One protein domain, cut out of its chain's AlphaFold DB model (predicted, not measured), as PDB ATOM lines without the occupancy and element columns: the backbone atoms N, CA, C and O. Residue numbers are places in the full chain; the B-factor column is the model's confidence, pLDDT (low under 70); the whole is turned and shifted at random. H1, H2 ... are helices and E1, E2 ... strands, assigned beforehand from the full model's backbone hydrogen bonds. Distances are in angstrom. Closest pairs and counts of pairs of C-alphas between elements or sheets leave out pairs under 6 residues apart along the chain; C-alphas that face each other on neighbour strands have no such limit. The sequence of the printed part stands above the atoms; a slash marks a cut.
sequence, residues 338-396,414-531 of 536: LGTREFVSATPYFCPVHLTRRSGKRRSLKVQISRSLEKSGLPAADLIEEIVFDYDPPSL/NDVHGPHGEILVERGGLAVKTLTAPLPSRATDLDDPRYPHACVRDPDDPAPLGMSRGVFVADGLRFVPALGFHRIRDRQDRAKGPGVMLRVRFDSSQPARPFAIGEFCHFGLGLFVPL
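What this domain is: This is residues 338 to 396 and 414 to 531 of the 536 residues of an uncharacterized protein of Armatimonadetes bacterium (UniProt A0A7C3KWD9). Little regular structure: one strongly twisted antiparallel sheet, E3 E2 E6 E1 E7, with H1 over one face, a small hairpin, E4 and E5, near Gly 470 and Met 501, and long loops, of which residues 414 to 454 reach 12 to 33 A from the mean of all C-alphas. The printed part has 177 residues, 52 in named elements, of mixed class, in the order E1 H1 E2 E3 E4 E5 E6 E7. It is compact, radius of gyration of the C-alphas 17.2 A, spanning 56 by 39 by 35 A.

Where its parts are: E1, residues 340 to 345, begins at C-alpha 340 (154.961, 199.144, 138.652). H1 is residues 365 to 375, E2 381 to 390, 25.7 A long, E3 455 to 457, E4 470 to 473, E5 478 to 481. E6, residues 501 to 510, bends by 104 degrees at residue 507. E7, residues 527 to 530, ends at C-alpha 530 (151.103, 201.504, 143.114).

How they stand to each other: Within hydrogen-bond range are N 344 and O 529 of E1 and E7, 3.0 A, and N 385 and O 503 of E2 and E6, 3.0 A. H1, with every O i to N i+4 pair in range, is on the sheet at a height of 9.5 A. E1, H1, E2 form a split strand-helix-strand unit, same-way strands with E6 between, its crossover right-handed.

The domain as a whole: Residues 397 to 413 are not printed, a 28.5 A gap between C-alphas 396 and 414. Residues 414 to 437 are among those under pLDDT 70.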
ATOM      1  N   LEU A 338     151.059 201.170 132.950       63.03
ATOM      2  CA  LEU A 338     152.072 200.165 132.618       63.03
ATOM      3  C   LEU A 338     152.719 199.739 133.947       63.03
ATOM      4  O   LEU A 338     152.990 200.595 134.783       63.03
ATOM      5  N   GLY A 339     152.843 198.432 134.190       77.06
ATOM      6  CA  GLY A 339     153.092 197.880 135.527       77.06
ATOM      7  C   GLY A 339     154.160 198.600 136.371       77.06
ATOM      8  O   GLY A 339     155.120 199.159 135.848       77.06
ATOM      9  N   THR A 340     154.016 198.544 137.697       88.00
ATOM     10  CA  THR A 340     154.961 199.144 138.652       88.00
ATOM     11  C   THR A 340     155.738 198.073 139.410       88.00
ATOM     12  O   THR A 340     155.280 196.941 139.590       88.00
ATOM     13  N   ARG A 341     156.927 198.426 139.890       91.75
ATOM     14  CA  ARG A 341     157.703 197.588 140.813       91.75
ATOM     15  C   ARG A 341     157.474 197.964 142.266       91.75
ATOM     16  O   ARG A 341     157.836 197.182 143.135       91.75
ATOM     17  N   GLU A 342     156.889 199.126 142.535       92.19
ATOM     18  CA  GLU A 342     156.841 199.701 143.872       92.19
ATOM     19  C   GLU A 342     155.420 199.972 144.328       92.19
ATOM     20  O   GLU A 342     154.571 200.445 143.574       92.19
ATOM     21  N   PHE A 343     155.175 199.647 145.592       94.31
ATOM     22  CA  PHE A 343     153.885 199.782 146.234       94.31
ATOM     23  C   PHE A 343     154.063 200.324 147.638       94.31
ATOM     24  O   PHE A 343     154.981 199.938 148.369       94.31
ATOM     25  N   VAL A 344     153.128 201.169 148.043       94.75
ATOM     26  CA  VAL A 344     153.102 201.761 149.377       94.75
ATOM     27  C   VAL A 344     151.755 201.527 150.027       94.75
ATOM     28  O   VAL A 344     150.723 201.424 149.360       94.75
ATOM     29  N   SER A 345     151.760 201.399 151.347       95.75
ATOM     30  CA  SER A 345     150.528 201.233 152.108       95.75
ATOM     31  C   SER A 345     149.605 202.448 151.922       95.75
ATOM     32  O   SER A 345     150.025 203.585 152.095       95.75
ATOM     33  N   ALA A 346     148.337 202.220 151.605       94.19
ATOM     34  CA  ALA A 346     147.268 203.211 151.736       94.19
ATOM     35  C   ALA A 346     146.613 203.128 153.123       94.19
ATOM     36  O   ALA A 346     146.170 204.128 153.681       94.19
ATOM     37  N   THR A 347     146.594 201.930 153.711       96.50
ATOM     38  CA  THR A 347     146.074 201.676 155.058       96.50
ATOM     39  C   THR A 347     147.063 200.814 155.848       96.50
ATOM     40  O   THR A 347     147.850 200.067 155.259       96.50
ATOM     41  N   PRO A 348     147.067 200.890 157.191       96.12
ATOM     42  CA  PRO A 348     148.059 200.199 158.006       96.12
ATOM     43  C   PRO A 348     147.951 198.679 157.904       96.12
ATOM     44  O   PRO A 348     146.874 198.101 158.062       96.12
ATOM     45  N   TYR A 349     149.098 198.024 157.739       96.62
ATOM     46  CA  TYR A 349     149.221 196.577 157.850       96.62
ATOM     47  C   TYR A 349     149.236 196.155 159.323       96.62
ATOM     48  O   TYR A 349     150.064 196.607 160.122       96.62
ATOM     49  N   PHE A 350     148.357 195.220 159.678       92.44
ATOM     50  CA  PHE A 350     148.382 194.527 160.963       92.44
ATOM     51  C   PHE A 350     148.838 193.086 160.758       92.44
ATOM     52  O   PHE A 350     148.324 192.370 159.900       92.44
ATOM     53  N   CYS A 351     149.813 192.645 161.554       90.38
ATOM     54  CA  CYS A 351     150.340 191.294 161.426       90.38
ATOM     55  C   CYS A 351     149.308 190.264 161.931       90.38
ATOM     56  O   CYS A 351     148.914 190.358 163.096       90.38
ATOM     57  N   PRO A 352     148.940 189.243 161.126       86.25
ATOM     58  CA  PRO A 352     147.959 188.225 161.531       86.25
ATOM     59  C   PRO A 352     148.404 187.341 162.696       86.25
ATOM     60  O   PRO A 352     147.630 186.582 163.277       86.25
ATOM     61  N   VAL A 353     149.697 187.370 163.022       85.69
ATOM     62  CA  VAL A 353     150.276 186.541 164.070       85.69
ATOM     63  C   VAL A 353     150.954 187.402 165.118       85.69
ATOM     64  O   VAL A 353     151.604 188.402 164.828       85.69
ATOM     65  N   HIS A 354     150.885 186.952 166.368       82.56
ATOM     66  CA  HIS A 354     151.673 187.546 167.440       82.56
ATOM     67  C   HIS A 354     153.170 187.464 167.112       82.56
ATOM     68  O   HIS A 354     153.710 186.368 166.934       82.56
ATOM     69  N   LEU A 355     153.846 188.613 167.029       83.06
ATOM     70  CA  LEU A 355     155.275 188.656 166.709       83.06
ATOM     71  C   LEU A 355     156.128 188.085 167.847       83.06
ATOM     72  O   LEU A 355     157.134 187.435 167.584       83.06
ATOM     73  N   THR A 356     155.710 188.240 169.100       80.31
ATOM     74  CA  THR A 356     156.403 187.642 170.249       80.31
ATOM     75  C   THR A 356     155.873 186.237 170.514       80.31
ATOM     76  O   THR A 356     154.673 186.034 170.712       80.31
ATOM     77  N   ARG A 357     156.763 185.239 170.511       77.44
ATOM     78  CA  ARG A 357     156.421 183.857 170.881       77.44
ATOM     79  C   ARG A 357     156.360 183.720 172.405       77.44
ATOM     80  O   ARG A 357     156.989 184.491 173.121       77.44
ATOM     81  N   ARG A 358     155.695 182.668 172.906       74.19
ATOM     82  CA  ARG A 358     155.698 182.321 174.346       74.19
ATOM     83  C   ARG A 358     157.111 182.131 174.916       74.19
ATOM     84  O   ARG A 358     157.324 182.379 176.088       74.19
ATOM     85  N   SER A 359     158.072 181.740 174.075       72.06
ATOM     86  CA  SER A 359     159.486 181.596 174.438       72.06
ATOM     87  C   SER A 359     160.264 182.922 174.500       72.06
ATOM     88  O   SER A 359     161.484 182.891 174.597       72.06
ATOM     89  N   GLY A 360     159.613 184.074 174.299       72.69
ATOM     90  CA  GLY A 360     160.258 185.393 174.227       72.69
ATOM     91  C   GLY A 360     160.931 185.724 172.887       72.69
ATOM     92  O   GLY A 360     161.215 186.887 172.617       72.69
ATOM     93  N   LYS A 361     161.139 184.745 171.993       76.81
ATOM     94  CA  LYS A 361     161.745 184.978 170.667       76.81
ATOM     95  C   LYS A 361     160.783 185.741 169.745       76.81
ATOM     96  O   LYS A 361     159.635 185.318 169.571       76.81
ATOM     97  N   ARG A 362     161.259 186.822 169.117       80.56
ATOM     98  CA  ARG A 362     160.507 187.613 168.124       80.56
ATOM     99  C   ARG A 362     160.507 186.907 166.760       80.56
ATOM    100  O   ARG A 362     161.517 186.345 166.340       80.56
ATOM    101  N   ARG A 363     159.356 186.880 166.089       87.31
ATOM    102  CA  ARG A 363     159.205 186.486 164.683       87.31
ATOM    103  C   ARG A 363     159.598 187.671 163.805       87.31
ATOM    104  O   ARG A 363     159.224 188.794 164.127       87.31
ATOM    105  N   SER A 364     160.271 187.388 162.693       91.69
ATOM    106  CA  SER A 364     160.491 188.383 161.643       91.69
ATOM    107  C   SER A 364     159.149 188.782 161.024       91.69
ATOM    108  O   SER A 364     158.367 187.921 160.598       91.69
ATOM    109  N   LEU A 365     158.892 190.083 161.028       91.44
ATOM    110  CA  LEU A 365     157.809 190.765 160.350       91.44
ATOM    111  C   LEU A 365     157.980 190.662 158.832       91.44
ATOM    112  O   LEU A 365     157.000 190.318 158.171       91.44
ATOM    113  N   LYS A 366     159.203 190.817 158.295       94.31
ATOM    114  CA  LYS A 366     159.490 190.598 156.862       94.31
ATOM    115  C   LYS A 366     159.039 189.213 156.403       94.31
ATOM    116  O   LYS A 366     158.266 189.100 155.460       94.31
ATOM    117  N   VAL A 367     159.394 188.161 157.148       93.62
ATOM    118  CA  VAL A 367     158.967 186.783 156.840       93.62
ATOM    119  C   VAL A 367     157.442 186.625 156.879       93.62
ATOM    120  O   VAL A 367     156.893 185.833 156.115       93.62
ATOM    121  N   GLN A 368     156.730 187.338 157.762       93.44
ATOM    122  CA  GLN A 368     155.261 187.290 157.753       93.44
ATOM    123  C   GLN A 368     154.675 188.019 156.543       93.44
ATOM    124  O   GLN A 368     153.743 187.495 155.939       93.44
ATOM    125  N   ILE A 369     155.236 189.170 156.167       94.50
ATOM    126  CA  ILE A 369     154.822 189.937 154.985       94.50
ATOM    127  C   ILE A 369     155.033 189.101 153.719       94.50
ATOM    128  O   ILE A 369     154.085 188.923 152.959       94.50
ATOM    129  N   SER A 370     156.207 188.485 153.537       94.56
ATOM    130  CA  SER A 370     156.484 187.613 152.386       94.56
ATOM    131  C   SER A 370     155.499 186.444 152.288       94.56
ATOM    132  O   SER A 370     154.991 186.157 151.210       94.56
ATOM    133  N   ARG A 371     155.149 185.810 153.418       92.06
ATOM    134  CA  ARG A 371     154.125 184.747 153.448       92.06
ATOM    135  C   ARG A 371     152.734 185.254 153.082       92.06
ATOM    136  O   ARG A 371     151.947 184.510 152.505       92.06
ATOM    137  N   SER A 372     152.388 186.478 153.473       91.44
ATOM    138  CA  SER A 372     151.108 187.074 153.101       91.44
ATOM    139  C   SER A 372     151.058 187.433 151.614       91.44
ATOM    140  O   SER A 372     150.032 187.182 150.992       91.44
ATOM    141  N   LEU A 373     152.154 187.935 151.035       92.19
ATOM    142  CA  LEU A 373     152.280 188.169 149.590       92.19
ATOM    143  C   LEU A 373     152.096 186.866 148.798       92.19
ATOM    144  O   LEU A 373     151.259 186.806 147.898       92.19
ATOM    145  N   GLU A 374     152.787 185.799 149.207       90.62
ATOM    146  CA  GLU A 374     152.683 184.472 148.588       90.62
ATOM    147  C   GLU A 374     151.241 183.936 148.625       90.62
ATOM    148  O   GLU A 374     150.713 183.478 147.611       90.62
ATOM    149  N   LYS A 375     150.549 184.062 149.767       85.81
ATOM    150  CA  LYS A 375     149.134 183.664 149.902       85.81
ATOM    151  C   LYS A 375     148.186 184.463 149.008       85.81
ATOM    152  O   LYS A 375     147.173 183.917 148.572       85.81
ATOM    153  N   SER A 376     148.505 185.725 148.735       83.69
ATOM    154  CA  SER A 376     147.768 186.563 147.783       83.69
ATOM    155  C   SER A 376     148.141 186.261 146.318       83.69
ATOM    156  O   SER A 376     147.502 186.767 145.391       83.69
ATOM    157  N   GLY A 377     149.123 185.383 146.084       86.31
ATOM    158  CA  GLY A 377     149.616 185.005 144.761       86.31
ATOM    159  C   GLY A 377     150.528 186.056 144.127       86.31
ATOM    160  O   GLY A 377     150.558 186.149 142.902       86.31
ATOM    161  N   LEU A 378     151.207 186.860 144.947       89.75
ATOM    162  CA  LEU A 378     152.226 187.824 144.532       89.75
ATOM    163  C   LEU A 378     153.628 187.216 144.695       89.75
ATOM    164  O   LEU A 378     153.821 186.364 145.570       89.75
ATOM    165  N   PRO A 379     154.613 187.635 143.877       92.56
ATOM    166  CA  PRO A 379     155.988 187.179 144.027       92.56
ATOM    167  C   PRO A 379     156.605 187.676 145.341       92.56
ATOM    168  O   PRO A 379     156.071 188.554 146.022       92.56
ATOM    169  N   ALA A 380     157.755 187.109 145.704       91.75
ATOM    170  CA  ALA A 380     158.526 187.618 146.829       91.75
ATOM    171  C   ALA A 380     159.005 189.048 146.533       91.75
ATOM    172  O   ALA A 380     159.525 189.328 145.454       91.75
ATOM    173  N   ALA A 381     158.828 189.934 147.510       94.38
ATOM    174  CA  ALA A 381     159.381 191.277 147.472       94.38
ATOM    175  C   ALA A 381     160.894 191.238 147.728       94.38
ATOM    176  O   ALA A 381     161.344 190.543 148.643       94.38
ATOM    177  N   ASP A 382     161.660 191.997 146.949       93.94
ATOM    178  CA  ASP A 382     163.099 192.186 147.148       93.94
ATOM    179  C   ASP A 382     163.390 193.269 148.199       93.94
ATOM    180  O   ASP A 382     164.399 193.190 148.901       93.94
ATOM    181  N   LEU A 383     162.473 194.230 148.372       94.75
ATOM    182  CA  LEU A 383     162.545 195.266 149.403       94.75
ATOM    183  C   LEU A 383     161.259 195.296 150.230       94.75
ATOM    184  O   LEU A 383     160.152 195.317 149.691       94.75
ATOM    185  N   ILE A 384     161.420 195.338 151.552       96.75
ATOM    186  CA  ILE A 384     160.336 195.573 152.508       96.75
ATOM    187  C   ILE A 384     160.864 196.537 153.567       96.75
ATOM    188  O   ILE A 384     161.726 196.164 154.368       96.75
ATOM    189  N   GLU A 385     160.320 197.746 153.590       95.69
ATOM    190  CA  GLU A 385     160.710 198.815 154.510       95.69
ATOM    191  C   GLU A 385     159.506 199.293 155.317       95.69
ATOM    192  O   GLU A 385     158.395 199.388 154.797       95.69
ATOM    193  N   GLU A 386     159.722 199.591 156.596       95.00
ATOM    194  CA  GLU A 386     158.729 200.248 157.444       95.00
ATOM    195  C   GLU A 386     158.894 201.760 157.311       95.00
ATOM    196  O   GLU A 386     159.971 202.294 157.577       95.00
ATOM    197  N   ILE A 387     157.812 202.433 156.920       93.44
ATOM    198  CA  ILE A 387     157.734 203.885 156.803       93.44
ATOM    199  C   ILE A 387     157.336 204.458 158.166       93.44
ATOM    200  O   ILE A 387     156.333 204.054 158.769       93.44
ATOM    201  N   VAL A 388     158.126 205.405 158.657       89.75
ATOM    202  CA  VAL A 388     157.944 206.090 159.939       89.75
ATOM    203  C   VAL A 388     158.178 207.590 159.790       89.75
ATOM    204  O   VAL A 388     158.741 208.057 158.805       89.75
ATOM    205  N   PHE A 389     157.765 208.344 160.801       81.12
ATOM    206  CA  PHE A 389     158.051 209.769 160.913       81.12
ATOM    207  C   PHE A 389     158.721 210.050 162.255       81.12
ATOM    208  O   PHE A 389     158.221 209.612 163.297       81.12
ATOM    209  N   ASP A 390     159.800 210.823 162.228       69.88
ATOM    210  CA  ASP A 390     160.419 211.397 163.421       69.88
ATOM    211  C   ASP A 390     159.443 212.464 163.971       69.88
ATOM    212  O   ASP A 390     159.258 213.500 163.339       69.88
ATOM    213  N   TYR A 391     158.731 212.224 165.083       59.44
ATOM    214  CA  TYR A 391     157.648 213.124 165.531       59.44
ATOM    215  C   TYR A 391     157.969 213.878 166.834       59.44
ATOM    216  O   TYR A 391     158.331 213.261 167.832       59.44
ATOM    217  N   ASP A 392     157.683 215.191 166.855       47.78
ATOM    218  CA  ASP A 392     157.297 215.967 168.051       47.78
ATOM    219  C   ASP A 392     155.891 216.602 167.831       47.78
ATOM    220  O   ASP A 392     155.763 217.588 167.094       47.78
ATOM    221  N   PRO A 393     154.805 216.032 168.400       39.56
ATOM    222  CA  PRO A 393     153.405 216.381 168.093       39.56
ATOM    223  C   PRO A 393     152.891 217.822 168.344       39.56
ATOM    224  O   PRO A 393     151.890 218.167 167.717       39.56
ATOM    225  N   PRO A 394     153.475 218.701 169.188       40.81
ATOM    226  CA  PRO A 394     152.985 220.078 169.357       40.81
ATOM    227  C   PRO A 394     153.245 221.006 168.156       40.81
ATOM    228  O   PRO A 394     152.722 222.116 168.116       40.81
ATOM    229  N   SER A 395     154.049 220.584 167.176       39.66
ATOM    230  CA  SER A 395     154.486 221.431 166.053       39.66
ATOM    231  C   SER A 395     153.443 221.627 164.937       39.66
ATOM    232  O   SER A 395     153.615 222.497 164.083       39.66
ATOM    233  N   LEU A 396     152.308 220.919 164.974       42.28
ATOM    234  CA  LEU A 396     151.208 221.056 164.002       42.28
ATOM    235  C   LEU A 396     150.155 222.109 164.406       42.28
ATOM    236  O   LEU A 396     148.963 221.959 164.151       42.28
ATOM    237  N   ASN A 414     164.509 211.109 185.706       30.25
ATOM    238  CA  ASN A 414     165.840 210.804 186.220       30.25
ATOM    239  C   ASN A 414     166.492 209.688 185.381       30.25
ATOM    240  O   ASN A 414     165.843 208.678 185.105       30.25
ATOM    241  N   ASP A 415     167.773 209.833 185.041       31.09
ATOM    242  CA  ASP A 415     168.567 208.777 184.407       31.09
ATOM    243  C   ASP A 415     168.861 207.650 185.409       31.09
ATOM    244  O   ASP A 415     169.700 207.792 186.306       31.09
ATOM    245  N   VAL A 416     168.206 206.499 185.252       36.12
ATOM    246  CA  VAL A 416     168.623 205.270 185.939       36.12
ATOM    247  C   VAL A 416     169.670 204.577 185.073       36.12
ATOM    248  O   VAL A 416     169.397 204.173 183.942       36.12
ATOM    249  N   HIS A 417     170.882 204.456 185.614       34.88
ATOM    250  CA  HIS A 417     172.006 203.788 184.967       34.88
ATOM    251  C   HIS A 417     171.930 202.276 185.220       34.88
ATOM    252  O   HIS A 417     171.893 201.828 186.367       34.88
ATOM    253  N   GLY A 418     171.913 201.481 184.152       37.41
ATOM    254  CA  GLY A 418     172.034 200.028 184.208       37.41
ATOM    255  C   GLY A 418     173.473 199.564 184.498       37.41
ATOM    256  O   GLY A 418     174.423 200.332 184.334       37.41
ATOM    257  N   PRO A 419     173.673 198.285 184.875       31.73
ATOM    258  CA  PRO A 419     174.964 197.736 185.321       31.73
ATOM    259  C   PRO A 419     176.074 197.720 184.249       31.73
ATOM    260  O   PRO A 419     177.226 197.431 184.566       31.73
ATOM    261  N   HIS A 420     175.745 198.054 182.998       35.47
ATOM    262  CA  HIS A 420     176.681 198.163 181.874       35.47
ATOM    263  C   HIS A 420     176.725 199.568 181.239       35.47
ATOM    264  O   HIS A 420     177.227 199.716 180.129       35.47
ATOM    265  N   GLY A 421     176.219 200.602 181.926       36.69
ATOM    266  CA  GLY A 421     176.277 201.996 181.454       36.69
ATOM    267  C   GLY A 421     175.153 202.416 180.497       36.69
ATOM    268  O   GLY A 421     175.258 203.447 179.842       36.69
ATOM    269  N   GLU A 422     174.076 201.636 180.406       37.25
ATOM    270  CA  GLU A 422     172.877 201.957 179.619       37.25
ATOM    271  C   GLU A 422     171.892 202.830 180.421       37.25
ATOM    272  O   GLU A 422     171.671 202.584 181.605       37.25
ATOM    273  N   ILE A 423     171.292 203.844 179.784       36.75
ATOM    274  CA  ILE A 423     170.268 204.709 180.398       36.75
ATOM    275  C   ILE A 423     168.886 204.074 180.179       36.75
ATOM    276  O   ILE A 423     168.453 203.853 179.048       36.75
ATOM    277  N   LEU A 424     168.180 203.757 181.262       33.78
ATOM    278  CA  LEU A 424     166.844 203.159 181.234       33.78
ATOM    279  C   LEU A 424     165.778 204.247 181.405       33.78
ATOM    280  O   LEU A 424     165.722 204.904 182.440       33.78
ATOM    281  N   VAL A 425     164.898 204.408 180.411       38.81
ATOM    282  CA  VAL A 425     163.718 205.283 180.519       38.81
ATOM    283  C   VAL A 425     162.500 204.433 180.882       38.81
ATOM    284  O   VAL A 425     162.017 203.649 180.063       38.81
ATOM    285  N   GLU A 426     161.993 204.577 182.108       33.12
ATOM    286  CA  GLU A 426     160.766 203.907 182.554       33.12
ATOM    287  C   GLU A 426     159.507 204.684 182.136       33.12
ATOM    288  O   GLU A 426     159.275 205.820 182.548       33.12
ATOM    289  N   ARG A 427     158.615 204.029 181.380       34.53
ATOM    290  CA  ARG A 427     157.196 204.408 181.287       34.53
ATOM    291  C   ARG A 427     156.328 203.167 181.473       34.53
ATOM    292  O   ARG A 427     156.311 202.284 180.622       34.53
ATOM    293  N   GLY A 428     155.596 203.102 182.587       32.69
ATOM    294  CA  GLY A 428     154.594 202.056 182.835       32.69
ATOM    295  C   GLY A 428     155.147 200.641 183.065       32.69
ATOM    296  O   GLY A 428     154.446 199.678 182.770       32.69
ATOM    297  N   GLY A 429     156.380 200.499 183.567       29.97
ATOM    298  CA  GLY A 429     156.941 199.200 183.975       29.97
ATOM    299  C   GLY A 429     157.501 198.316 182.849       29.97
ATOM    300  O   GLY A 429     157.729 197.128 183.073       29.97
ATOM    301  N   LEU A 430     157.738 198.854 181.645       31.50
ATOM    302  CA  LEU A 430     158.492 198.174 180.583       31.50
ATOM    303  C   LEU A 430     159.857 198.844 180.379       31.50
ATOM    304  O   LEU A 430     159.928 199.999 179.969       31.50
ATOM    305  N   ALA A 431     160.936 198.090 180.609       32.88
ATOM    306  CA  ALA A 431     162.291 198.484 180.232       32.88
ATOM    307  C   ALA A 431     162.428 198.447 178.702       32.88
ATOM    308  O   ALA A 431     162.301 197.386 178.081       32.88
ATOM    309  N   VAL A 432     162.661 199.602 178.077       43.34
ATOM    310  CA  VAL A 432     162.753 199.713 176.619       43.34
ATOM    311  C   VAL A 432     164.224 199.699 176.184       43.34
ATOM    312  O   VAL A 432     164.980 200.623 176.468       43.34
ATOM    313  N   LYS A 433     164.638 198.644 175.468       44.38
ATOM    314  CA  LYS A 433     165.919 198.588 174.737       44.38
ATOM    315  C   LYS A 433     165.833 199.480 173.491       44.38
ATOM    316  O   LYS A 433     165.571 198.976 172.401       44.38
ATOM    317  N   THR A 434     165.971 200.795 173.652       49.84
ATOM    318  CA  THR A 434     165.717 201.764 172.561       49.84
ATOM    319  C   THR A 434     166.854 202.714 172.227       49.84
ATOM    320  O   THR A 434     166.814 203.307 171.156       49.84
ATOM    321  N   LEU A 435     167.873 202.849 173.079       46.59
ATOM    322  CA  LEU A 435     168.966 203.803 172.835       46.59
ATOM    323  C   LEU A 435     169.980 203.332 171.781       46.59
ATOM    324  O   LEU A 435     170.699 204.151 171.225       46.59
ATOM    325  N   THR A 436     170.024 202.031 171.484       53.78
ATOM    326  CA  THR A 436     170.922 201.432 170.480       53.78
ATOM    327  C   THR A 436     170.203 201.017 169.195       53.78
ATOM    328  O   THR A 436     170.789 200.336 168.355       53.78
ATOM    329  N   ALA A 437     168.927 201.389 169.031       62.25
ATOM    330  CA  ALA A 437     168.194 201.105 167.803       62.25
ATOM    331  C   ALA A 437     168.777 201.923 166.633       62.25
ATOM    332  O   ALA A 437     169.029 203.117 166.815       62.25
ATOM    333  N   PRO A 438     168.965 201.326 165.439       70.62
ATOM    334  CA  PRO A 438     169.359 202.077 164.255       70.62
ATOM    335  C   PRO A 438     168.375 203.220 163.987       70.62
ATOM    336  O   PRO A 438     167.154 203.024 164.040       70.62
ATOM    337  N   LEU A 439     168.910 204.413 163.716       73.12
ATOM    338  CA  LEU A 439     168.099 205.541 163.272       73.12
ATOM    339  C   LEU A 439     167.528 205.234 161.882       73.12
ATOM    340  O   LEU A 439     168.223 204.622 161.065       73.12
ATOM    341  N   PRO A 440     166.279 205.633 161.606       80.50
ATOM    342  CA  PRO A 440     165.702 205.446 160.288       80.50
ATOM    343  C   PRO A 440     166.422 206.353 159.275       80.50
ATOM    344  O   PRO A 440     166.909 207.434 159.614       80.50
ATOM    345  N   SER A 441     166.521 205.905 158.026       84.69
ATOM    346  CA  SER A 441     167.086 206.692 156.929       84.69
ATOM    347  C   SER A 441     165.996 207.528 156.269       84.69
ATOM    348  O   SER A 441     164.849 207.104 156.169       84.69
ATOM    349  N   ARG A 442     166.336 208.724 155.783       84.81
ATOM    350  CA  ARG A 442     165.375 209.546 155.038       84.81
ATOM    351  C   ARG A 442     164.970 208.834 153.742       84.81
ATOM    352  O   ARG A 442     165.845 208.408 152.992       84.81
ATOM    353  N   ALA A 443     163.670 208.745 153.470       83.81
ATOM    354  CA  ALA A 443     163.136 208.135 152.255       83.81
ATOM    355  C   ALA A 443     163.171 209.145 151.095       83.81
ATOM    356  O   ALA A 443     162.158 209.739 150.739       83.81
ATOM    357  N   THR A 444     164.360 209.435 150.560       76.06
ATOM    358  CA  THR A 444     164.540 210.489 149.540       76.06
ATOM    359  C   THR A 444     163.919 210.162 148.185       76.06
ATOM    360  O   THR A 444     163.766 211.056 147.363       76.06
ATOM    361  N   ASP A 445     163.603 208.896 147.947       82.44
ATOM    362  CA  ASP A 445     163.020 208.353 146.722       82.44
ATOM    363  C   ASP A 445     161.542 207.952 146.888       82.44
ATOM    364  O   ASP A 445     160.947 207.396 145.969       82.44
ATOM    365  N   LEU A 446     160.944 208.231 148.051       83.81
ATOM    366  CA  LEU A 446     159.520 208.034 148.305       83.81
ATOM    367  C   LEU A 446     158.752 209.312 147.942       83.81
ATOM    368  O   LEU A 446     158.537 210.179 148.789       83.81
ATOM    369  N   ASP A 447     158.364 209.420 146.674       80.00
ATOM    370  CA  ASP A 447     157.595 210.551 146.146       80.00
ATOM    371  C   ASP A 447     156.088 210.252 146.199       80.00
ATOM    372  O   ASP A 447     155.482 209.806 145.227       80.00
ATOM    373  N   ASP A 448     155.496 210.402 147.389       84.50
ATOM    374  CA  ASP A 448     154.063 210.193 147.618       84.50
ATOM    375  C   ASP A 448     153.517 211.213 148.635       84.50
ATOM    376  O   ASP A 448     154.080 211.337 149.734       84.50
ATOM    377  N   PRO A 449     152.406 211.918 148.337       80.81
ATOM    378  CA  PRO A 449     151.849 212.950 149.216       80.81
ATOM    379  C   PRO A 449     151.371 212.413 150.575       80.81
ATOM    380  O   PRO A 449     151.210 213.185 151.520       80.81
ATOM    381  N   ARG A 450     151.193 211.092 150.724       86.06
ATOM    382  CA  ARG A 450     150.854 210.459 152.011       86.06
ATOM    383  C   ARG A 450     152.055 210.309 152.935       86.06
ATOM    384  O   ARG A 450     151.873 210.081 154.135       86.06
ATOM    385  N   TYR A 451     153.270 210.430 152.404       89.00
ATOM    386  CA  TYR A 451     154.514 210.206 153.137       89.00
ATOM    387  C   TYR A 451     155.519 211.365 153.028       89.00
ATOM    388  O   TYR A 451     156.712 211.126 152.815       89.00
ATOM    389  N   PRO A 452     155.090 212.627 153.236       81.19
ATOM    390  CA  PRO A 452     155.971 213.777 153.115       81.19
ATOM    391  C   PRO A 452     157.106 213.684 154.136       81.19
ATOM    392  O   PRO A 452     156.880 213.589 155.341       81.19
ATOM    393  N   HIS A 453     158.345 213.727 153.645       81.00
ATOM    394  CA  HIS A 453     159.554 213.676 154.476       81.00
ATOM    395  C   HIS A 453     159.646 212.450 155.398       81.00
ATOM    396  O   HIS A 453     160.302 212.518 156.438       81.00
ATOM    397  N   ALA A 454     159.010 211.339 155.029       87.50
ATOM    398  CA  ALA A 454     159.079 210.129 155.823       87.50
ATOM    399  C   ALA A 454     160.506 209.556 155.882       87.50
ATOM    400  O   ALA A 454     161.357 209.783 155.012       87.50
ATOM    401  N   CYS A 455     160.746 208.771 156.923       89.12
ATOM    402  CA  CYS A 455     161.938 207.959 157.077       89.12
ATOM    403  C   CYS A 455     161.564 206.481 156.899       89.12
ATOM    404  O   CYS A 455     160.440 206.067 157.188       89.12
ATOM    405  N   VAL A 456     162.509 205.669 156.441       92.00
ATOM    406  CA  VAL A 456     162.373 204.218 156.307       92.00
ATOM    407  C   VAL A 456     163.350 203.496 157.225       92.00
ATOM    408  O   VAL A 456     164.390 204.022 157.624       92.00
ATOM    409  N   ARG A 457     162.992 202.277 157.610       91.44
ATOM    410  CA  ARG A 457     163.795 201.404 158.473       91.44
ATOM    411  C   ARG A 457     163.482 199.946 158.185       91.44
ATOM    412  O   ARG A 457     162.441 199.630 157.606       91.44
ATOM    413  N   ASP A 458     164.342 199.049 158.659       92.06
ATOM    414  CA  ASP A 458     164.032 197.626 158.647       92.06
ATOM    415  C   ASP A 458     162.861 197.328 159.617       92.06
ATOM    416  O   ASP A 458     162.955 197.622 160.817       92.06
ATOM    417  N   PRO A 459     161.748 196.732 159.143       90.94
ATOM    418  CA  PRO A 459     160.636 196.321 160.001       90.94
ATOM    419  C   PRO A 459     161.019 195.347 161.132       90.94
ATOM    420  O   PRO A 459     160.297 195.246 162.132       90.94
ATOM    421  N   ASP A 460     162.115 194.593 160.985       89.69
ATOM    422  CA  ASP A 460     162.578 193.628 161.988       89.69
ATOM    423  C   ASP A 460     163.431 194.258 163.092       89.69
ATOM    424  O   ASP A 460     163.505 193.701 164.199       89.69
ATOM    425  N   ASP A 461     163.990 195.442 162.846       85.00
ATOM    426  CA  ASP A 461     164.784 196.156 163.833       85.00
ATOM    427  C   ASP A 461     163.934 196.547 165.061       85.00
ATOM    428  O   ASP A 461     162.693 196.590 165.030       85.00
ATOM    429  N   PRO A 462     164.563 196.839 166.208       72.94
ATOM    430  CA  PRO A 462     163.899 197.560 167.288       72.94
ATOM    431  C   PRO A 462     163.542 198.980 166.825       72.94
ATOM    432  O   PRO A 462     164.314 199.615 166.108       72.94
ATOM    433  N   ALA A 463     162.350 199.465 167.180       66.44
ATOM    434  CA  ALA A 463     161.892 200.804 166.810       66.44
ATOM    435  C   ALA A 463     162.442 201.851 167.794       66.44
ATOM    436  O   ALA A 463     162.207 201.673 168.989       66.44
ATOM    437  N   PRO A 464     163.119 202.923 167.334       62.88
ATOM    438  CA  PRO A 464     163.496 204.051 168.177       62.88
ATOM    439  C   PRO A 464     162.281 204.663 168.884       62.88
ATOM    440  O   PRO A 464     161.154 204.623 168.375       62.88
ATOM    441  N   LEU A 465     162.509 205.250 170.061       61.03
ATOM    442  CA  LEU A 465     161.491 206.051 170.747       61.03
ATOM    443  C   LEU A 465     161.139 207.290 169.908       61.03
ATOM    444  O   LEU A 465     161.997 207.840 169.228       61.03
ATOM    445  N   GLY A 466     159.883 207.739 169.985       63.41
ATOM    446  CA  GLY A 466     159.429 208.977 169.329       63.41
ATOM    447  C   GLY A 466     159.010 208.837 167.861       63.41
ATOM    448  O   GLY A 466     158.666 209.831 167.233       63.41
ATOM    449  N   MET A 467     158.993 207.618 167.317       73.38
ATOM    450  CA  MET A 467     158.581 207.375 165.932       73.38
ATOM    451  C   MET A 467     157.064 207.223 165.804       73.38
ATOM    452  O   MET A 467     156.452 206.372 166.463       73.38
ATOM    453  N   SER A 468     156.466 207.993 164.899       80.69
ATOM    454  CA  SER A 468     155.054 207.884 164.526       80.69
ATOM    455  C   SER A 468     154.856 207.005 163.295       80.69
ATOM    456  O   SER A 468     155.720 206.897 162.428       80.69
ATOM    457  N   ARG A 469     153.675 206.381 163.223       86.19
ATOM    458  CA  ARG A 469     153.224 205.542 162.104       86.19
ATOM    459  C   ARG A 469     151.850 206.004 161.659       86.19
ATOM    460  O   ARG A 469     150.957 206.139 162.499       86.19
ATOM    461  N   GLY A 470     151.673 206.211 160.367       88.25
ATOM    462  CA  GLY A 470     150.422 206.701 159.807       88.25
ATOM    463  C   GLY A 470     150.602 207.196 158.385       88.25
ATOM    464  O   GLY A 470     151.661 207.009 157.795       88.25
ATOM    465  N   VAL A 471     149.564 207.832 157.870       89.50
ATOM    466  CA  VAL A 471     149.572 208.481 156.557       89.50
ATOM    467  C   VAL A 471     149.209 209.939 156.726       89.50
ATOM    468  O   VAL A 471     148.449 210.285 157.631       89.50
ATOM    469  N   PHE A 472     149.734 210.789 155.860       84.56
ATOM    470  CA  PHE A 472     149.156 212.101 155.650       84.56
ATOM    471  C   PHE A 472     148.028 212.037 154.619       84.56
ATOM    472  O   PHE A 472     148.043 211.205 153.717       84.56
ATOM    473  N   VAL A 473     147.046 212.909 154.800       79.94
ATOM    474  CA  VAL A 473     145.895 213.131 153.919       79.94
ATOM    475  C   VAL A 473     145.689 214.638 153.759       79.94
ATOM    476  O   VAL A 473     146.293 215.417 154.511       79.94
ATOM    477  N   ALA A 474     144.826 215.041 152.829       73.12
ATOM    478  CA  ALA A 474     144.610 216.425 152.424       73.12
ATOM    479  C   ALA A 474     145.947 217.102 152.076       73.12
ATOM    480  O   ALA A 474     146.375 218.024 152.770       73.12
ATOM    481  N   ASP A 475     146.657 216.558 151.083       71.69
ATOM    482  CA  ASP A 475     147.936 217.081 150.573       71.69
ATOM    483  C   ASP A 475     149.013 217.313 151.641       71.69
ATOM    484  O   ASP A 475     149.690 218.342 151.687       71.69
ATOM    485  N   GLY A 476     149.174 216.360 152.561       67.25
ATOM    486  CA  GLY A 476     150.194 216.482 153.604       67.25
ATOM    487  C   GLY A 476     149.763 217.302 154.825       67.25
ATOM    488  O   GLY A 476     150.558 217.469 155.749       67.25
ATOM    489  N   LEU A 477     148.529 217.817 154.878       66.75
ATOM    490  CA  LEU A 477     148.095 218.735 155.941       66.75
ATOM    491  C   LEU A 477     147.608 218.027 157.206       66.75
ATOM    492  O   LEU A 477     147.726 218.572 158.308       66.75
ATOM    493  N   ARG A 478     147.047 216.821 157.078       75.81
ATOM    494  CA  ARG A 478     146.460 216.087 158.205       75.81
ATOM    495  C   ARG A 478     147.113 214.725 158.367       75.81
ATOM    496  O   ARG A 478     147.068 213.898 157.470       75.81
ATOM    497  N   PHE A 479     147.655 214.458 159.551       80.12
ATOM    498  CA  PHE A 479     148.209 213.147 159.882       80.12
ATOM    499  C   PHE A 479     147.141 212.209 160.456       80.12
ATOM    500  O   PHE A 479     146.447 212.552 161.417       80.12
ATOM    501  N   VAL A 480     147.051 211.000 159.908       81.00
ATOM    502  CA  VAL A 480     146.171 209.918 160.353       81.00
ATOM    503  C   VAL A 480     147.021 208.792 160.955       81.00
ATOM    504  O   VAL A 480     147.648 208.026 160.218       81.00
ATOM    505  N   PRO A 481     147.044 208.635 162.293       84.19
ATOM    506  CA  PRO A 481     147.821 207.583 162.940       84.19
ATOM    507  C   PRO A 481     147.329 206.181 162.565       84.19
ATOM    508  O   PRO A 481     146.127 205.917 162.566       84.19
ATOM    509  N   ALA A 482     148.251 205.231 162.386       85.12
ATOM    510  CA  ALA A 482     147.937 203.827 162.098       85.12
ATOM    511  C   ALA A 482     146.998 203.202 163.153       85.12
ATOM    512  O   ALA A 482     146.086 202.439 162.830       85.12
ATOM    513  N   LEU A 483     147.173 203.565 164.428       84.00
ATOM    514  CA  LEU A 483     146.307 203.116 165.526       84.00
ATOM    515  C   LEU A 483     144.945 203.817 165.589       84.00
ATOM    516  O   LEU A 483     144.086 203.357 166.344       84.00
ATOM    517  N   GLY A 484     144.756 204.894 164.824       77.12
ATOM    518  CA  GLY A 484     143.488 205.605 164.685       77.12
ATOM    519  C   GLY A 484     142.475 204.871 163.806       77.12
ATOM    520  O   GLY A 484     141.283 205.141 163.910       77.12
ATOM    521  N   PHE A 485     142.921 203.916 162.983       85.44
ATOM    522  CA  PHE A 485     142.032 203.076 162.185       85.44
ATOM    523  C   PHE A 485     141.143 202.201 163.072       85.44
ATOM    524  O   PHE A 485     141.547 201.723 164.138       85.44
ATOM    525  N   HIS A 486     139.922 201.954 162.606       81.38
ATOM    526  CA  HIS A 486     139.016 200.997 163.211       81.38
ATOM    527  C   HIS A 486     139.587 199.585 163.050       81.38
ATOM    528  O   HIS A 486     139.929 199.155 161.951       81.38
ATOM    529  N   ARG A 487     139.720 198.868 164.168       86.25
ATOM    530  CA  ARG A 487     140.438 197.579 164.248       86.25
ATOM    531  C   ARG A 487     139.616 196.460 164.860       86.25
ATOM    532  O   ARG A 487     140.163 195.397 165.131       86.25
ATOM    533  N   ILE A 488     138.354 196.714 165.170       76.94
ATOM    534  CA  ILE A 488     137.461 195.756 165.812       76.94
ATOM    535  C   ILE A 488     136.473 195.316 164.740       76.94
ATOM    536  O   ILE A 488     135.872 196.152 164.085       76.94
ATOM    537  N   ARG A 489     136.351 194.015 164.512       71.38
ATOM    538  CA  ARG A 489     135.325 193.460 163.627       71.38
ATOM    539  C   ARG A 489     134.125 193.001 164.435       71.38
ATOM    540  O   ARG A 489     132.996 193.329 164.115       71.38
ATOM    541  N   ASP A 490     134.388 192.295 165.524       68.75
ATOM    542  CA  ASP A 490     133.384 191.903 166.502       68.75
ATOM    543  C   ASP A 490     134.007 191.897 167.911       68.75
ATOM    544  O   ASP A 490     135.175 192.247 168.100       68.75
ATOM    545  N   ARG A 491     133.233 191.527 168.938       63.56
ATOM    546  CA  ARG A 491     133.710 191.531 170.336       63.56
ATOM    547  C   ARG A 491     134.921 190.621 170.587       63.56
ATOM    548  O   ARG A 491     135.614 190.823 171.581       63.56
ATOM    549  N   GLN A 492     135.149 189.618 169.746       67.19
ATOM    550  CA  GLN A 492     136.206 188.617 169.897       67.19
ATOM    551  C   GLN A 492     137.328 188.791 168.864       67.19
ATOM    552  O   GLN A 492     138.439 188.310 169.093       67.19
ATOM    553  N   ASP A 493     137.066 189.518 167.778       75.38
ATOM    554  CA  ASP A 493     137.959 189.663 166.640       75.38
ATOM    555  C   ASP A 493     138.448 191.110 166.466       75.38
ATOM    556  O   ASP A 493     137.727 192.010 166.021       75.38
ATOM    557  N   ARG A 494     139.707 191.343 166.855       81.56
ATOM    558  CA  ARG A 494     140.368 192.652 166.832       81.56
ATOM    559  C   ARG A 494     141.798 192.525 166.323       81.56
ATOM    560  O   ARG A 494     142.594 191.773 166.891       81.56
ATOM    561  N   ALA A 495     142.164 193.378 165.371       81.31
ATOM    562  CA  ALA A 495     143.532 193.494 164.886       81.31
ATOM    563  C   ALA A 495     144.457 194.025 165.995       81.31
ATOM    564  O   ALA A 495     144.211 195.067 166.620       81.31
ATOM    565  N   LYS A 496     145.540 193.286 166.251       80.62
ATOM    566  CA  LYS A 496     146.510 193.563 167.318       80.62
ATOM    567  C   LYS A 496     147.806 194.141 166.754       80.62
ATOM    568  O   LYS A 496     148.136 193.967 165.587       80.62
ATOM    569  N   GLY A 497     148.574 194.786 167.628       81.62
ATOM    570  CA  GLY A 497     149.849 195.406 167.275       81.62
ATOM    571  C   GLY A 497     149.727 196.890 166.914       81.62
ATOM    572  O   GLY A 497     148.631 197.456 166.995       81.62
ATOM    573  N   PRO A 498     150.867 197.521 166.576       78.56
ATOM    574  CA  PRO A 498     150.957 198.964 166.369       78.56
ATOM    575  C   PRO A 498     150.356 199.435 165.037       78.56
ATOM    576  O   PRO A 498     150.051 200.612 164.912       78.56
ATOM    577  N   GLY A 499     150.162 198.527 164.072       87.12
ATOM    578  CA  GLY A 499     149.915 198.895 162.676       87.12
ATOM    579  C   GLY A 499     151.188 199.473 162.065       87.12
ATOM    580  O   GLY A 499     151.815 200.343 162.662       87.12
ATOM    581  N   VAL A 500     151.618 198.959 160.920       92.75
ATOM    582  CA  VAL A 500     152.825 199.446 160.238       92.75
ATOM    583  C   VAL A 500     152.471 199.936 158.846       92.75
ATOM    584  O   VAL A 500     151.603 199.367 158.186       92.75
ATOM    585  N   MET A 501     153.149 200.998 158.432       95.50
ATOM    586  CA  MET A 501     153.100 201.507 157.069       95.50
ATOM    587  C   MET A 501     154.324 200.966 156.349       95.50
ATOM    588  O   MET A 501     155.405 200.921 156.939       95.50
ATOM    589  N   LEU A 502     154.149 200.475 155.132       96.62
ATOM    590  CA  LEU A 502     155.177 199.707 154.448       96.62
ATOM    591  C   LEU A 502     155.373 200.217 153.024       96.62
ATOM    592  O   LEU A 502     154.400 200.506 152.322       96.62
ATOM    593  N   ARG A 503     156.635 200.235 152.596       96.06
ATOM    594  CA  ARG A 503     157.029 200.261 151.188       96.06
ATOM    595  C   ARG A 503     157.472 198.860 150.797       96.06
ATOM    596  O   ARG A 503     158.224 198.208 151.527       96.06
ATOM    597  N   VAL A 504     156.974 198.390 149.665       95.81
ATOM    598  CA  VAL A 504     157.289 197.081 149.100       95.81
ATOM    599  C   VAL A 504     157.752 197.280 147.668       95.81
ATOM    600  O   VAL A 504     157.059 197.923 146.881       95.81
ATOM    601  N   ARG A 505     158.902 196.698 147.330       95.00
ATOM    602  CA  ARG A 505     159.391 196.619 145.952       95.00
ATOM    603  C   ARG A 505     159.450 195.168 145.500       95.00
ATOM    604  O   ARG A 505     159.696 194.276 146.316       95.00
ATOM    605  N   PHE A 506     159.195 194.965 144.216       94.62
ATOM    606  CA  PHE A 506     159.331 193.694 143.524       94.62
ATOM    607  C   PHE A 506     160.436 193.762 142.465       94.62
ATOM    608  O   PHE A 506     160.592 194.761 141.761       94.62
ATOM    609  N   ASP A 507     161.139 192.643 142.289       92.88
ATOM    610  CA  ASP A 507     162.210 192.504 141.297       92.88
ATOM    611  C   ASP A 507     161.679 192.632 139.856       92.88
ATOM    612  O   ASP A 507     162.281 193.267 138.988       92.88
ATOM    613  N   SER A 508     160.480 192.095 139.621       90.19
ATOM    614  CA  SER A 508     159.764 192.192 138.349       90.19
ATOM    615  C   SER A 508     158.600 193.173 138.430       90.19
ATOM    616  O   SER A 508     157.968 193.336 139.477       90.19
ATOM    617  N   SER A 509     158.290 193.806 137.297       89.19
ATOM    618  CA  SER A 509     157.121 194.673 137.167       89.19
ATOM    619  C   SER A 509     155.844 193.898 137.489       89.19
ATOM    620  O   SER A 509     155.566 192.874 136.867       89.19
ATOM    621  N   GLN A 510     155.061 194.405 138.435       89.38
ATOM    622  CA  GLN A 510     153.737 193.893 138.764       89.38
ATOM    623  C   GLN A 510     152.664 194.719 138.053       89.38
ATOM    624  O   GLN A 510     152.904 195.884 137.731       89.38
ATOM    625  N   PRO A 511     151.466 194.163 137.812       84.25
ATOM    626  CA  PRO A 511     150.340 194.962 137.349       84.25
ATOM    627  C   PRO A 511     150.116 196.141 138.299       84.25
ATOM    628  O   PRO A 511     150.108 195.947 139.517       84.25
ATOM    629  N   ALA A 512     149.941 197.346 137.753       83.06
ATOM    630  CA  ALA A 512     149.624 198.534 138.533       83.06
ATOM    631  C   ALA A 512     148.196 198.389 139.078       83.06
ATOM    632  O   ALA A 512     147.212 198.795 138.482       83.06
ATOM    633  N   ARG A 513     148.052 197.669 140.186       83.81
ATOM    634  CA  ARG A 513     146.766 197.477 140.845       83.81
ATOM    635  C   ARG A 513     146.951 197.311 142.336       83.81
ATOM    636  O   ARG A 513     147.937 196.697 142.745       83.81
ATOM    637  N   PRO A 514     146.011 197.798 143.152       89.62
ATOM    638  CA  PRO A 514     146.083 197.599 144.577       89.62
ATOM    639  C   PRO A 514     146.063 196.120 144.934       89.62
ATOM    640  O   PRO A 514     145.468 195.282 144.249       89.62
ATOM    641  N   PHE A 515     146.679 195.810 146.060       92.25
ATOM    642  CA  PHE A 515     146.525 194.525 146.720       92.25
ATOM    643  C   PHE A 515     146.452 194.746 148.222       92.25
ATOM    644  O   PHE A 515     146.937 195.748 148.736       92.25
ATOM    645  N   ALA A 516     145.874 193.796 148.948       93.56
ATOM    646  CA  ALA A 516     145.816 193.865 150.399       93.56
ATOM    647  C   ALA A 516     146.399 192.600 151.028       93.56
ATOM    648  O   ALA A 516     146.183 191.485 150.543       93.56
ATOM    649  N   ILE A 517     147.129 192.780 152.126       94.44
ATOM    650  CA  ILE A 517     147.722 191.699 152.917       94.44
ATOM    651  C   ILE A 517     147.599 191.989 154.413       94.44
ATOM    652  O   ILE A 517     147.481 193.131 154.838       94.44
ATOM    653  N   GLY A 518     147.667 190.937 155.227       92.19
ATOM    654  CA  GLY A 518     147.619 191.052 156.685       92.19
ATOM    655  C   GLY A 518     146.232 190.822 157.274       92.19
ATOM    656  O   GLY A 518     145.342 190.261 156.631       92.19
ATOM    657  N   GLU A 519     146.082 191.192 158.542       88.81
ATOM    658  CA  GLU A 519     144.836 191.019 159.286       88.81
ATOM    659  C   GLU A 519     143.751 191.935 158.706       88.81
ATOM    660  O   GLU A 519     143.986 193.121 158.487       88.81
ATOM    661  N   PHE A 520     142.564 191.377 158.457       90.69
ATOM    662  CA  PHE A 520     141.428 192.073 157.833       90.69
ATOM    663  C   PHE A 520     141.704 192.704 156.456       90.69
ATOM    664  O   PHE A 520     141.011 193.637 156.054       90.69
ATOM    665  N   CYS A 521     142.641 192.151 155.681       91.25
ATOM    666  CA  CYS A 521     142.927 192.620 154.319       91.25
ATOM    667  C   CYS A 521     141.748 192.552 153.340       91.25
ATOM    668  O   CYS A 521     141.632 193.384 152.438       91.25
ATOM    669  N   HIS A 522     140.808 191.635 153.567       89.25
ATOM    670  CA  HIS A 522     139.533 191.588 152.841       89.25
ATOM    671  C   HIS A 522     138.635 192.795 153.071       89.25
ATOM    672  O   HIS A 522     137.668 192.959 152.341       89.25
ATOM    673  N   PHE A 523     138.921 193.604 154.084       92.06
ATOM    674  CA  PHE A 523     138.127 194.758 154.480       92.06
ATOM    675  C   PHE A 523     138.916 196.068 154.365       92.06
ATOM    676  O   PHE A 523     138.576 197.050 155.019       92.06
ATOM    677  N   GLY A 524     140.003 196.066 153.590       91.62
ATOM    678  CA  GLY A 524     140.767 197.270 153.272       91.62
ATOM    679  C   GLY A 524     141.847 197.658 154.277       91.62
ATOM    680  O   GLY A 524     142.487 198.679 154.060       91.62
ATOM    681  N   LEU A 525     142.114 196.884 155.340       94.31
ATOM    682  CA  LEU A 525     143.333 197.074 156.148       94.31
ATOM    683  C   LEU A 525     144.552 196.437 155.466       94.31
ATOM    684  O   LEU A 525     144.431 195.407 154.813       94.31
ATOM    685  N   GLY A 526     145.735 197.033 155.611       95.75
ATOM    686  CA  GLY A 526     146.935 196.584 154.902       95.75
ATOM    687  C   GLY A 526     146.778 196.620 153.380       95.75
ATOM    688  O   GLY A 526     147.272 195.722 152.697       95.75
ATOM    689  N   LEU A 527     146.048 197.616 152.872       95.75
ATOM    690  CA  LEU A 527     145.908 197.912 151.451       95.75
ATOM    691  C   LEU A 527     147.177 198.610 150.961       95.75
ATOM    692  O   LEU A 527     147.657 199.546 151.597       95.75
ATOM    693  N   PHE A 528     147.692 198.169 149.823       94.56
ATOM    694  CA  PHE A 528     148.837 198.726 149.117       94.56
ATOM    695  C   PHE A 528     148.381 199.229 147.763       94.56
ATOM    696  O   PHE A 528     147.600 198.554 147.094       94.56
ATOM    697  N   VAL A 529     148.899 200.377 147.347       91.25
ATOM    698  CA  VAL A 529     148.649 200.939 146.020       91.25
ATOM    699  C   VAL A 529     149.970 201.154 145.280       91.25
ATOM    700  O   VAL A 529     151.003 201.308 145.940       91.25
ATOM    701  N   PRO A 530     149.953 201.141 143.935       89.19
ATOM    702  CA  PRO A 530     151.103 201.504 143.114       89.19
ATOM    703  C   PRO A 530     151.729 202.829 143.550       89.19
ATOM    704  O   PRO A 530     151.011 203.806 143.753       89.19
ATOM    705  N   LEU A 531     153.055 202.858 143.665       84.19
ATOM    706  CA  LEU A 531     153.828 204.093 143.726       84.19
ATOM    707  C   LEU A 531     154.066 204.566 142.281       84.19
ATOM    708  O   LEU A 531     154.564 203.792 141.457       84.19
TER     709      LEU A 531